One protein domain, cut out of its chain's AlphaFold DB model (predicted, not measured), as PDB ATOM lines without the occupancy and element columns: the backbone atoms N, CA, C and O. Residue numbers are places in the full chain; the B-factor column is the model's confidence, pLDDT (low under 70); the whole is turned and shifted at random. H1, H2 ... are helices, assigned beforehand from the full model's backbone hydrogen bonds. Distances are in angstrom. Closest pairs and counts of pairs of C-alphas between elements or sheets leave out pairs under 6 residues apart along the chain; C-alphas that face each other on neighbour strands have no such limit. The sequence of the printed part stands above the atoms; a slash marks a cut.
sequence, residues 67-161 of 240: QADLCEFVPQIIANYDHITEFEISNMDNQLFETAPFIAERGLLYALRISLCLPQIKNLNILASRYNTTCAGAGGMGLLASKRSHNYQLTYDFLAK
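This is residues 67 to 161 of the 240 residues of an uncharacterized protein of Planctomycetes bacterium GWC2_45_44 (UniProt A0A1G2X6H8). H3 is the core of a small helical bundle; H1, H2, H4 and H6 pack round it, roughly along it, with short H5. H4 packs on H3 with residues 130 to 135 alone, and its beginning reaches past H3. The printed part has 95 residues with six named helices, H1 to H6 in order, and no named strand: all helix, compact, radius of gyration of the C-alphas 12.5 A, spans 39 by 26 by 21 A.

Look first at H1, residues 73 to 79, then H2, 86 to 99, H3, 105 to 115, H4, 124 to 136, H5, 143 to 146, and H6, 152 to 161. The hub, H3, touches the other five. H2 and H3 form a hairpin at 12 degrees, closest C-alphas Glu 86 and Arg 113, 5.6 A. H3 and H4 form another at 9 degrees, closest C-alphas Ala 111 and Thr 134, 4.7 A. Every O i to N i+4 pair is within hydrogen-bond range in H1, H2, H3, H4 and H6; H5 is too short for one.

Find C-alpha 73 at (-32.129, 48.419, 54.825), where H1 begins. H2 measures 20.3 A, H4 18.3 A. H6 ends at C-alpha 161, (-25.240, 33.159, 44.517).

The printed part has no cut and no long link; residues 67 to 70 are under pLDDT 70.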
ATOM      1  N   GLN A  67     -33.700  60.288  52.069       53.44
ATOM      2  CA  GLN A  67     -33.800  59.210  51.085       53.44
ATOM      3  C   GLN A  67     -32.595  58.250  51.109       53.44
ATOM      4  O   GLN A  67     -32.758  57.079  50.785       53.44
ATOM      5  N   ALA A  68     -31.407  58.718  51.514       54.81
ATOM      6  CA  ALA A  68     -30.227  57.870  51.702       54.81
ATOM      7  C   ALA A  68     -30.346  56.973  52.948       54.81
ATOM      8  O   ALA A  68     -30.020  55.792  52.860       54.81
ATOM      9  N   ASP A  69     -30.891  57.493  54.054       59.91
ATOM     10  CA  ASP A  69     -31.113  56.724  55.291       59.91
ATOM     11  C   ASP A  69     -32.147  55.597  55.086       59.91
ATOM     12  O   ASP A  69     -31.982  54.482  55.580       59.91
ATOM     13  N   LEU A  70     -33.186  55.838  54.276       60.28
ATOM     14  CA  LEU A  70     -34.211  54.835  53.931       60.28
ATOM     15  C   LEU A  70     -33.666  53.684  53.064       60.28
ATOM     16  O   LEU A  70     -34.268  52.615  52.963       60.28
ATOM     17  N   CYS A  71     -32.513  53.885  52.436       70.12
ATOM     18  CA  CYS A  71     -31.902  52.956  51.498       70.12
ATOM     19  C   CYS A  71     -30.869  52.012  52.143       70.12
ATOM     20  O   CYS A  71     -30.341  51.122  51.463       70.12
ATOM     21  N   GLU A  72     -30.606  52.157  53.447       82.62
ATOM     22  CA  GLU A  72     -29.661  51.318  54.196       82.62
ATOM     23  C   GLU A  72     -30.201  49.920  54.539       82.62
ATOM     24  O   GLU A  72     -29.418  49.009  54.823       82.62
ATOM     25  N   PHE A  73     -31.519  49.702  54.461       86.81
ATOM     26  CA  PHE A  73     -32.129  48.419  54.825       86.81
ATOM     27  C   PHE A  73     -31.585  47.246  54.008       86.81
ATOM     28  O   PHE A  73     -31.330  46.173  54.547       86.81
ATOM     29  N   VAL A  74     -31.382  47.428  52.702       93.25
ATOM     30  CA  VAL A  74     -30.992  46.325  51.811       93.25
ATOM     31  C   VAL A  74     -29.615  45.748  52.177       93.25
ATOM     32  O   VAL A  74     -29.537  44.534  52.389       93.25
ATOM     33  N   PRO A  75     -28.544  46.554  52.324       94.56
ATOM     34  CA  PRO A  75     -27.271  46.063  52.850       94.56
ATOM     35  C   PRO A  75     -27.389  45.365  54.213       94.56
ATOM     36  O   PRO A  75     -26.796  44.304  54.405       94.56
ATOM     37  N   GLN A  76     -28.180  45.913  55.143       92.44
ATOM     38  CA  GLN A  76     -28.356  45.338  56.483       92.44
ATOM     39  C   GLN A  76     -29.066  43.975  56.450       92.44
ATOM     40  O   GLN A  76     -28.672  43.054  57.170       92.44
ATOM     41  N   ILE A  77     -30.073  43.822  55.586       94.75
ATOM     42  CA  ILE A  77     -30.777  42.554  55.361       94.75
ATOM     43  C   ILE A  77     -29.826  41.521  54.772       94.75
ATOM     44  O   ILE A  77     -29.803  40.389  55.239       94.75
ATOM     45  N   ILE A  78     -29.033  41.892  53.765       96.38
ATOM     46  CA  ILE A  78     -28.066  40.980  53.144       96.38
ATOM     47  C   ILE A  78     -27.023  40.518  54.169       96.38
ATOM     48  O   ILE A  78     -26.708  39.329  54.227       96.38
ATOM     49  N   ALA A  79     -26.528  41.425  55.015       95.88
ATOM     50  CA  ALA A  79     -25.558  41.101  56.058       95.88
ATOM     51  C   ALA A  79     -26.113  40.136  57.124       95.88
ATOM     52  O   ALA A  79     -25.364  39.316  57.648       95.88
ATOM     53  N   ASN A  80     -27.416  40.197  57.414       95.50
ATOM     54  CA  ASN A  80     -28.082  39.384  58.441       95.50
ATOM     55  C   ASN A  80     -29.064  38.362  57.856       95.50
ATOM     56  O   ASN A  80     -29.984  37.911  58.537       95.50
ATOM     57  N   TYR A  81     -28.883  38.001  56.589       96.06
ATOM     58  CA  TYR A  81     -29.906  37.321  55.802       96.06
ATOM     59  C   TYR A  81     -30.390  36.000  56.405       96.06
ATOM     60  O   TYR A  81     -31.569  35.672  56.332       96.06
ATOM     61  N   ASP A  82     -29.482  35.244  57.018       93.88
ATOM     62  CA  ASP A  82     -29.797  33.939  57.598       93.88
ATOM     63  C   ASP A  82     -30.463  34.049  58.995       93.88
ATOM     64  O   ASP A  82     -30.931  33.047  59.537       93.88
ATOM     65  N   HIS A  83     -30.534  35.254  59.574       94.25
ATOM     66  CA  HIS A  83     -31.104  35.522  60.902       94.25
ATOM     67  C   HIS A  83     -32.352  36.404  60.870       94.25
ATOM     68  O   HIS A  83     -33.122  36.401  61.828       94.25
ATOM     69  N   ILE A  84     -32.559  37.143  59.782       95.50
ATOM     70  CA  ILE A  84     -33.693  38.040  59.636       95.50
ATOM     71  C   ILE A  84     -34.960  37.292  59.213       95.50
ATOM     72  O   ILE A  84     -34.943  36.375  58.390       95.50
ATOM     73  N   THR A  85     -36.089  37.698  59.774       94.69
ATOM     74  CA  THR A  85     -37.392  37.089  59.520       94.69
ATOM     75  C   THR A  85     -38.134  37.752  58.362       94.69
ATOM     76  O   THR A  85     -37.924  38.917  58.015       94.69
ATOM     77  N   GLU A  86     -39.091  37.017  57.790       94.44
ATOM     78  CA  GLU A  86     -39.997  37.549  56.766       94.44
ATOM     79  C   GLU A  86     -40.795  38.761  57.281       94.44
ATOM     80  O   GLU A  86     -41.030  39.725  56.548       94.44
ATOM     81  N   PHE A  87     -41.184  38.711  58.558       93.75
ATOM     82  CA  PHE A  87     -41.938  39.763  59.228       93.75
ATOM     83  C   PHE A  87     -41.131  41.059  59.344       93.75
ATOM     84  O   PHE A  87     -41.652  42.126  59.029       93.75
ATOM     85  N   GLU A  88     -39.853  40.974  59.722       94.75
ATOM     86  CA  GLU A  88     -38.971  42.141  59.808       94.75
ATOM     87  C   GLU A  88     -38.808  42.825  58.446       94.75
ATOM     88  O   GLU A  88     -38.989  44.040  58.355       94.75
ATOM     89  N   ILE A  89     -38.575  42.059  57.370       95.00
ATOM     90  CA  ILE A  89     -38.505  42.606  56.000       95.00
ATOM     91  C   ILE A  89     -39.832  43.259  55.596       95.00
ATOM     92  O   ILE A  89     -39.836  44.333  54.996       95.00
ATOM     93  N   SER A  90     -40.967  42.651  55.952       92.31
ATOM     94  CA  SER A  90     -42.281  43.236  55.674       92.31
ATOM     95  C   SER A  90     -42.525  44.537  56.441       92.31
ATOM     96  O   SER A  90     -43.168  45.436  55.909       92.31
ATOM     97  N   ASN A  91     -42.029  44.650  57.675       91.81
ATOM     98  CA  ASN A  91     -42.141  45.874  58.464       91.81
ATOM     99  C   ASN A  91     -41.331  47.015  57.832       91.81
ATOM    100  O   ASN A  91     -41.828  48.132  57.723       91.81
ATOM    101  N   MET A  92     -40.123  46.718  57.341       90.94
ATOM    102  CA  MET A  92     -39.310  47.681  56.590       90.94
ATOM    103  C   MET A  92     -39.979  48.107  55.273       90.94
ATOM    104  O   MET A  92     -39.978  49.292  54.950       90.94
ATOM    105  N   ASP A  93     -40.614  47.185  54.534       90.88
ATOM    106  CA  ASP A  93     -41.382  47.548  53.329       90.88
ATOM    107  C   ASP A  93     -42.549  48.490  53.650       90.88
ATOM    108  O   ASP A  93     -42.787  49.442  52.909       90.88
ATOM    109  N   ASN A  94     -43.247  48.275  54.770       89.00
ATOM    110  CA  ASN A  94     -44.325  49.164  55.205       89.00
ATOM    111  C   ASN A  94     -43.805  50.568  55.553       89.00
ATOM    112  O   ASN A  94     -44.394  51.553  55.116       89.00
ATOM    113  N   GLN A  95     -42.672  50.671  56.256       87.56
ATOM    114  CA  GLN A  95     -42.039  51.962  56.561       87.56
ATOM    115  C   GLN A  95     -41.643  52.716  55.282       87.56
ATOM    116  O   GLN A  95     -41.902  53.916  55.147       87.56
ATOM    117  N   LEU A  96     -41.072  52.003  54.303       87.75
ATOM    118  CA  LEU A  96     -40.785  52.571  52.986       87.75
ATOM    119  C   LEU A  96     -42.056  52.959  52.239       87.75
ATOM    120  O   LEU A  96     -42.064  53.976  51.557       87.75
ATOM    121  N   PHE A  97     -43.130  52.182  52.350       87.19
ATOM    122  CA  PHE A  97     -44.386  52.490  51.680       87.19
ATOM    123  C   PHE A  97     -45.032  53.774  52.207       87.19
ATOM    124  O   PHE A  97     -45.498  54.587  51.409       87.19
ATOM    125  N   GLU A  98     -45.034  53.964  53.525       87.38
ATOM    126  CA  GLU A  98     -45.583  55.155  54.177       87.38
ATOM    127  C   GLU A  98     -44.800  56.421  53.816       87.38
ATOM    128  O   GLU A  98     -45.393  57.484  53.631       87.38
ATOM    129  N   THR A  99     -43.481  56.295  53.653       85.44
ATOM    130  CA  THR A  99     -42.589  57.436  53.409       85.44
ATOM    131  C   THR A  99     -42.388  57.721  51.915       85.44
ATOM    132  O   THR A  99     -42.393  58.874  51.481       85.44
ATOM    133  N   ALA A 100     -42.230  56.677  51.098       84.31
ATOM    134  CA  ALA A 100     -41.902  56.748  49.673       84.31
ATOM    135  C   ALA A 100     -42.481  55.538  48.891       84.31
ATOM    136  O   ALA A 100     -41.756  54.614  48.513       84.31
ATOM    137  N   PRO A 101     -43.786  55.534  48.552       81.31
ATOM    138  CA  PRO A 101     -44.493  54.342  48.059       81.31
ATOM    139  C   PRO A 101     -43.988  53.775  46.725       81.31
ATOM    140  O   PRO A 101     -44.200  52.590  46.443       81.31
ATOM    141  N   PHE A 102     -43.329  54.603  45.911       82.81
ATOM    142  CA  PHE A 102     -42.835  54.261  44.571       82.81
ATOM    143  C   PHE A 102     -41.316  54.062  44.512       82.81
ATOM    144  O   PHE A 102     -40.738  54.073  43.424       82.81
ATOM    145  N   ILE A 103     -40.657  53.927  45.666       88.56
ATOM    146  CA  ILE A 103     -39.209  53.751  45.724       88.56
ATOM    147  C   ILE A 103     -38.812  52.338  45.253       88.56
ATOM    148  O   ILE A 103     -39.514  51.358  45.518       88.56
ATOM    149  N   ALA A 104     -37.703  52.230  44.516       91.44
ATOM    150  CA  ALA A 104     -37.272  50.979  43.889       91.44
ATOM    151  C   ALA A 104     -36.870  49.915  44.925       91.44
ATOM    152  O   ALA A 104     -37.025  48.720  44.695       91.44
ATOM    153  N   GLU A 105     -36.412  50.339  46.096       92.06
ATOM    154  CA  GLU A 105     -35.953  49.505  47.205       92.06
ATOM    155  C   GLU A 105     -37.040  48.537  47.672       92.06
ATOM    156  O   GLU A 105     -36.727  47.409  48.045       92.06
ATOM    157  N   ARG A 106     -38.319  48.909  47.547       91.75
ATOM    158  CA  ARG A 106     -39.444  48.026  47.882       91.75
ATOM    159  C   ARG A 106     -39.429  46.728  47.088       91.75
ATOM    160  O   ARG A 106     -39.699  45.662  47.640       91.75
ATOM    161  N   GLY A 107     -39.068  46.779  45.805       93.56
ATOM    162  CA  GLY A 107     -38.986  45.557  45.011       93.56
ATOM    163  C   GLY A 107     -37.751  44.706  45.328       93.56
ATOM    164  O   GLY A 107     -37.795  43.481  45.204       93.56
ATOM    165  N   LEU A 108     -36.674  45.318  45.838       95.44
ATOM    166  CA  LEU A 108     -35.535  44.583  46.398       95.44
ATOM    167  C   LEU A 108     -35.907  43.894  47.715       95.44
ATOM    168  O   LEU A 108     -35.602  42.714  47.886       95.44
ATOM    169  N   LEU A 109     -36.616  44.587  48.614       94.94
ATOM    170  CA  LEU A 109     -37.131  44.004  49.857       94.94
ATOM    171  C   LEU A 109     -38.070  42.834  49.569       94.94
ATOM    172  O   LEU A 109     -37.946  41.774  50.181       94.94
ATOM    173  N   TYR A 110     -38.960  42.985  48.588       95.12
ATOM    174  CA  TYR A 110     -39.830  41.901  48.146       95.12
ATOM    175  C   TYR A 110     -39.021  40.679  47.688       95.12
ATOM    176  O   TYR A 110     -39.299  39.560  48.123       95.12
ATOM    177  N   ALA A 111     -38.003  40.877  46.847       96.50
ATOM    178  CA  ALA A 111     -37.149  39.794  46.367       96.50
ATOM    179  C   ALA A 111     -36.406  39.074  47.507       96.50
ATOM    180  O   ALA A 111     -36.409  37.840  47.572       96.50
ATOM    181  N   LEU A 112     -35.816  39.832  48.437       96.88
ATOM    182  CA  LEU A 112     -35.122  39.294  49.611       96.88
ATOM    183  C   LEU A 112     -36.068  38.475  50.492       96.88
ATOM    184  O   LEU A 112     -35.727  37.356  50.883       96.88
ATOM    185  N   ARG A 113     -37.282  38.991  50.720       95.56
ATOM    186  CA  ARG A 113     -38.339  38.329  51.489       95.56
ATOM    187  C   ARG A 113     -38.729  36.980  50.894       95.56
ATOM    188  O   ARG A 113     -38.711  35.978  51.601       95.56
ATOM    189  N   ILE A 114     -39.041  36.928  49.595       94.06
ATOM    190  CA  ILE A 114     -39.396  35.666  48.920       94.06
ATOM    191  C   ILE A 114     -38.254  34.654  49.018       94.06
ATOM    192  O   ILE A 114     -38.488  33.459  49.212       94.06
ATOM    193  N   SER A 115     -37.017  35.130  48.926       95.94
ATOM    194  CA  SER A 115     -35.836  34.275  48.943       95.94
ATOM    195  C   SER A 115     -35.612  33.593  50.306       95.94
ATOM    196  O   SER A 115     -34.965  32.549  50.352       95.94
ATOM    197  N   LEU A 116     -36.201  34.081  51.411       95.69
ATOM    198  CA  LEU A 116     -36.057  33.446  52.733       95.69
ATOM    199  C   LEU A 116     -36.629  32.019  52.782       95.69
ATOM    200  O   LEU A 116     -36.275  31.230  53.656       95.69
ATOM    201  N   CYS A 117     -37.473  31.631  51.818       92.25
ATOM    202  CA  CYS A 117     -37.968  30.257  51.719       92.25
ATOM    203  C   CYS A 117     -36.929  29.253  51.173       92.25
ATOM    204  O   CYS A 117     -37.151  28.040  51.253       92.25
ATOM    205  N   LEU A 118     -35.796  29.726  50.633       95.00
ATOM    206  CA  LEU A 118     -34.752  28.914  49.993       95.00
ATOM    207  C   LEU A 118     -34.320  27.668  50.790       95.00
ATOM    208  O   LEU A 118     -34.232  26.587  50.187       95.00
ATOM    209  N   PRO A 119     -34.068  27.736  52.116       93.81
ATOM    210  CA  PRO A 119     -33.620  26.573  52.881       93.81
ATOM    211  C   PRO A 119     -34.598  25.396  52.805       93.81
ATOM    212  O   PRO A 119     -34.168  24.244  52.712       93.81
ATOM    213  N   GLN A 120     -35.901  25.683  52.740       94.31
ATOM    214  CA  GLN A 120     -36.980  24.695  52.777       94.31
ATOM    215  C   GLN A 120     -37.230  24.015  51.424       94.31
ATOM    216  O   GLN A 120     -37.886  22.974  51.364       94.31
ATOM    217  N   ILE A 121     -36.703  24.567  50.326       96.44
ATOM    218  CA  ILE A 121     -36.903  24.017  48.983       96.44
ATOM    219  C   ILE A 121     -36.157  22.682  48.846       96.44
ATOM    220  O   ILE A 121     -34.962  22.589  49.126       96.44
ATOM    221  N   LYS A 122     -36.864  21.648  48.381       95.19
ATOM    222  CA  LYS A 122     -36.324  20.287  48.185       95.19
ATOM    223  C   LYS A 122     -36.325  19.822  46.726       95.19
ATOM    224  O   LYS A 122     -35.894  18.714  46.436       95.19
ATOM    225  N   ASN A 123     -36.846  20.637  45.812       94.19
ATOM    226  CA  ASN A 123     -37.057  20.263  44.418       94.19
ATOM    227  C   ASN A 123     -36.564  21.382  43.496       94.19
ATOM    228  O   ASN A 123     -36.885  22.548  43.723       94.19
ATOM    229  N   LEU A 124     -35.818  21.013  42.453       96.06
ATOM    230  CA  LEU A 124     -35.253  21.947  41.481       96.06
ATOM    231  C   LEU A 124     -36.316  22.755  40.713       96.06
ATOM    232  O   LEU A 124     -36.129  23.948  40.504       96.06
ATOM    233  N   ASN A 125     -37.467  22.172  40.372       94.56
ATOM    234  CA  ASN A 125     -38.541  22.902  39.686       94.56
ATOM    235  C   ASN A 125     -39.184  23.952  40.605       94.56
ATOM    236  O   ASN A 125     -39.536  25.046  40.168       94.56
ATOM    237  N   ILE A 126     -39.299  23.638  41.902       95.88
ATOM    238  CA  ILE A 126     -39.762  24.607  42.905       95.88
ATOM    239  C   ILE A 126     -38.716  25.713  43.075       95.88
ATOM    240  O   ILE A 126     -39.084  26.880  43.175       95.88
ATOM    241  N   LEU A 127     -37.423  25.369  43.065       97.56
ATOM    242  CA  LEU A 127     -36.339  26.352  43.112       97.56
ATOM    243  C   LEU A 127     -36.423  27.335  41.936       97.56
ATOM    244  O   LEU A 127     -36.420  28.541  42.168       97.56
ATOM    245  N   ALA A 128     -36.578  26.826  40.711       96.75
ATOM    246  CA  ALA A 128     -36.731  27.635  39.503       96.75
ATOM    247  C   ALA A 128     -37.952  28.565  39.586       96.75
ATOM    248  O   ALA A 128     -37.836  29.777  39.415       96.75
ATOM    249  N   SER A 129     -39.113  28.021  39.967       95.00
ATOM    250  CA  SER A 129     -40.338  28.805  40.171       95.00
ATOM    251  C   SER A 129     -40.144  29.933  41.195       95.00
ATOM    252  O   SER A 129     -40.586  31.066  40.978       95.00
ATOM    253  N   ARG A 130     -39.437  29.662  42.299       95.56
ATOM    254  CA  ARG A 130     -39.130  30.672  43.319       95.56
ATOM    255  C   ARG A 130     -38.135  31.713  42.832       95.56
ATOM    256  O   ARG A 130     -38.307  32.878  43.171       95.56
ATOM    257  N   TYR A 131     -37.148  31.340  42.024       96.88
ATOM    258  CA  TYR A 131     -36.236  32.305  41.415       96.88
ATOM    259  C   TYR A 131     -36.971  33.236  40.443       96.88
ATOM    260  O   TYR A 131     -36.846  34.456  40.542       96.88
ATOM    261  N   ASN A 132     -37.826  32.683  39.577       95.44
ATOM    262  CA  ASN A 132     -38.650  33.470  38.655       95.44
ATOM    263  C   ASN A 132     -39.584  34.420  39.429       95.44
ATOM    264  O   ASN A 132     -39.690  35.600  39.095       95.44
ATOM    265  N   THR A 133     -40.188  33.944  40.525       95.31
ATOM    266  CA  THR A 133     -41.016  34.779  41.418       95.31
ATOM    267  C   THR A 133     -40.201  35.887  42.084       95.31
ATOM    268  O   THR A 133     -40.667  37.015  42.175       95.31
ATOM    269  N   THR A 134     -38.982  35.598  42.530       96.38
ATOM    270  CA  THR A 134     -38.069  36.590  43.120       96.38
ATOM    271  C   THR A 134     -37.679  37.665  42.104       96.38
ATOM    272  O   THR A 134     -37.603  38.851  42.430       96.38
ATOM    273  N   CYS A 135     -37.485  37.270  40.845       95.94
ATOM    274  CA  CYS A 135     -37.124  38.180  39.768       95.94
ATOM    275  C   CYS A 135     -38.281  39.085  39.331       95.94
ATOM    276  O   CYS A 135     -38.106  40.301  39.239       95.94
ATOM    277  N   ALA A 136     -39.452  38.510  39.054       92.38
ATOM    278  CA  ALA A 136     -40.601  39.245  38.527       92.38
ATOM    279  C   ALA A 136     -41.466  39.873  39.630       92.38
ATOM    280  O   ALA A 136     -41.912  41.011  39.499       92.38
ATOM    281  N   GLY A 137     -41.669  39.151  40.731       87.69
ATOM    282  CA  GLY A 137     -42.574  39.493  41.824       87.69
ATOM    283  C   GLY A 137     -44.054  39.530  41.439       87.69
ATOM    284  O   GLY A 137     -44.429  39.543  40.266       87.69
ATOM    285  N   ALA A 138     -44.929  39.562  42.446       79.38
ATOM    286  CA  ALA A 138     -46.352  39.803  42.221       79.38
ATOM    287  C   ALA A 138     -46.563  41.227  41.682       79.38
ATOM    288  O   ALA A 138     -46.035  42.185  42.241       79.38
ATOM    289  N   GLY A 139     -47.314  41.366  40.584       77.19
ATOM    290  CA  GLY A 139     -47.581  42.674  39.974       77.19
ATOM    291  C   GLY A 139     -46.344  43.378  39.402       77.19
ATOM    292  O   GLY A 139     -46.392  44.585  39.198       77.19
ATOM    293  N   GLY A 140     -45.249  42.648  39.150       77.62
ATOM    294  CA  GLY A 140     -44.019  43.232  38.618       77.62
ATOM    295  C   GLY A 140     -43.179  43.958  39.668       77.62
ATOM    296  O   GLY A 140     -42.538  44.937  39.316       77.62
ATOM    297  N   MET A 141     -43.211  43.516  40.934       84.81
ATOM    298  CA  MET A 141     -42.515  44.128  42.081       84.81
ATOM    299  C   MET A 141     -41.223  43.395  42.502       84.81
ATOM    300  O   MET A 141     -40.747  43.593  43.610       84.81
ATOM    301  N   GLY A 142     -40.665  42.498  41.687       91.19
ATOM    302  CA  GLY A 142     -39.447  41.747  42.034       91.19
ATOM    303  C   GLY A 142     -38.140  42.506  41.772       91.19
ATOM    304  O   GLY A 142     -38.128  43.720  41.540       91.19
ATOM    305  N   LEU A 143     -37.020  41.772  41.724       95.12
ATOM    306  CA  LEU A 143     -35.702  42.320  41.359       95.12
ATOM    307  C   LEU A 143     -35.763  43.191  40.100       95.12
ATOM    308  O   LEU A 143     -35.224  44.294  40.072       95.12
ATOM    309  N   LEU A 144     -36.428  42.704  39.050       94.50
ATOM    310  CA  LEU A 144     -36.434  43.358  37.741       94.50
ATOM    311  C   LEU A 144     -37.183  44.698  37.744       94.50
ATOM    312  O   LEU A 144     -36.860  45.562  36.929       94.50
ATOM    313  N   ALA A 145     -38.124  44.890  38.672       91.75
ATOM    314  CA  ALA A 145     -38.818  46.160  38.899       91.75
ATOM    315  C   ALA A 145     -37.873  47.256  39.404       91.75
ATOM    316  O   ALA A 145     -38.070  48.445  39.166       91.75
ATOM    317  N   SER A 146     -36.820  46.823  40.091       93.12
ATOM    318  CA  SER A 146     -35.974  47.651  40.943       93.12
ATOM    319  C   SER A 146     -34.612  47.923  40.315       93.12
ATOM    320  O   SER A 146     -33.699  48.373  40.997       93.12
ATOM    321  N   LYS A 147     -34.463  47.684  39.002       93.44
ATOM    322  CA  LYS A 147     -33.204  47.844  38.246       93.44
ATOM    323  C   LYS A 147     -32.551  49.221  38.366       93.44
ATOM    324  O   LYS A 147     -31.372  49.359  38.074       93.44
ATOM    325  N   ARG A 148     -33.327  50.244  38.731       90.31
ATOM    326  CA  ARG A 148     -32.849  51.622  38.907       90.31
ATOM    327  C   ARG A 148     -32.368  51.926  40.329       90.31
ATOM    328  O   ARG A 148     -31.834  53.007  40.540       90.31
ATOM    329  N   SER A 149     -32.568  51.017  41.285       92.31
ATOM    330  CA  SER A 149     -32.024  51.159  42.638       92.31
ATOM    331  C   SER A 149     -30.501  51.048  42.605       92.31
ATOM    332  O   SER A 149     -29.947  50.200  41.903       92.31
ATOM    333  N   HIS A 150     -29.822  51.842  43.429       91.19
ATOM    334  CA  HIS A 150     -28.377  51.727  43.643       91.19
ATOM    335  C   HIS A 150     -27.984  50.393  44.304       91.19
ATOM    336  O   HIS A 150     -26.858  49.934  44.137       91.19
ATOM    337  N   ASN A 151     -28.911  49.732  45.007       94.56
ATOM    338  CA  ASN A 151     -28.675  48.441  45.653       94.56
ATOM    339  C   ASN A 151     -29.024  47.249  44.750       94.56
ATOM    340  O   ASN A 151     -28.894  46.103  45.176       94.56
ATOM    341  N   TYR A 152     -29.475  47.487  43.512       95.50
ATOM    342  CA  TYR A 152     -29.918  46.419  42.618       95.50
ATOM    343  C   TYR A 152     -28.837  45.362  42.393       95.50
ATOM    344  O   TYR A 152     -29.099  44.178  42.585       95.50
ATOM    345  N   GLN A 153     -27.630  45.793  42.015       96.50
ATOM    346  CA  GLN A 153     -26.544  44.875  41.675       96.50
ATOM    347  C   GLN A 153     -26.127  44.037  42.888       96.50
ATOM    348  O   GLN A 153     -26.028  42.819  42.787       96.50
ATOM    349  N   LEU A 154     -26.001  44.680  44.054       96.44
ATOM    350  CA  LEU A 154     -25.697  44.012  45.319       96.44
ATOM    351  C   LEU A 154     -26.720  42.906  45.635       96.44
ATOM    352  O   LEU A 154     -26.341  41.773  45.928       96.44
ATOM    353  N   THR A 155     -28.015  43.219  45.546       96.94
ATOM    354  CA  THR A 155     -29.088  42.248  45.802       96.94
ATOM    355  C   THR A 155     -29.121  41.148  44.747       96.94
ATOM    356  O   THR A 155     -29.333  39.983  45.082       96.94
ATOM    357  N   TYR A 156     -28.918  41.497  43.475       97.38
ATOM    358  CA  TYR A 156     -28.904  40.540  42.376       97.38
ATOM    359  C   TYR A 156     -27.790  39.507  42.552       97.38
ATOM    360  O   TYR A 156     -28.081  38.313  42.544       97.38
ATOM    361  N   ASP A 157     -26.555  39.950  42.787       97.50
ATOM    362  CA  ASP A 157     -25.400  39.063  42.949       97.50
ATOM    363  C   ASP A 157     -25.554  38.164  44.178       97.50
ATOM    364  O   ASP A 157     -25.305  36.956  44.118       97.50
ATOM    365  N   PHE A 158     -26.043  38.729  45.286       98.12
ATOM    366  CA  PHE A 158     -26.324  37.972  46.500       98.12
ATOM    367  C   PHE A 158     -27.352  36.855  46.264       98.12
ATOM    368  O   PHE A 158     -27.117  35.695  46.619       98.12
ATOM    369  N   LEU A 159     -28.490  37.187  45.647       98.00
ATOM    370  CA  LEU A 159     -29.553  36.218  45.398       98.00
ATOM    371  C   LEU A 159     -29.143  35.191  44.343       98.00
ATOM    372  O   LEU A 159     -29.371  34.000  44.551       98.00
ATOM    373  N   ALA A 160     -28.485  35.609  43.260       97.62
ATOM    374  CA  ALA A 160     -27.944  34.702  42.252       97.62
ATOM    375  C   ALA A 160     -27.037  33.645  42.896       97.62
ATOM    376  O   ALA A 160     -27.247  32.448  42.692       97.62
ATOM    377  N   LYS A 161     -26.112  34.067  43.766       97.75
ATOM    378  CA  LYS A 161     -25.240  33.159  44.517       97.75
ATOM    379  C   LYS A 161     -26.030  32.165  45.376       97.75
ATOM    380  O   LYS A 161     -25.838  30.960  45.232       97.75
TER     381      LYS A 161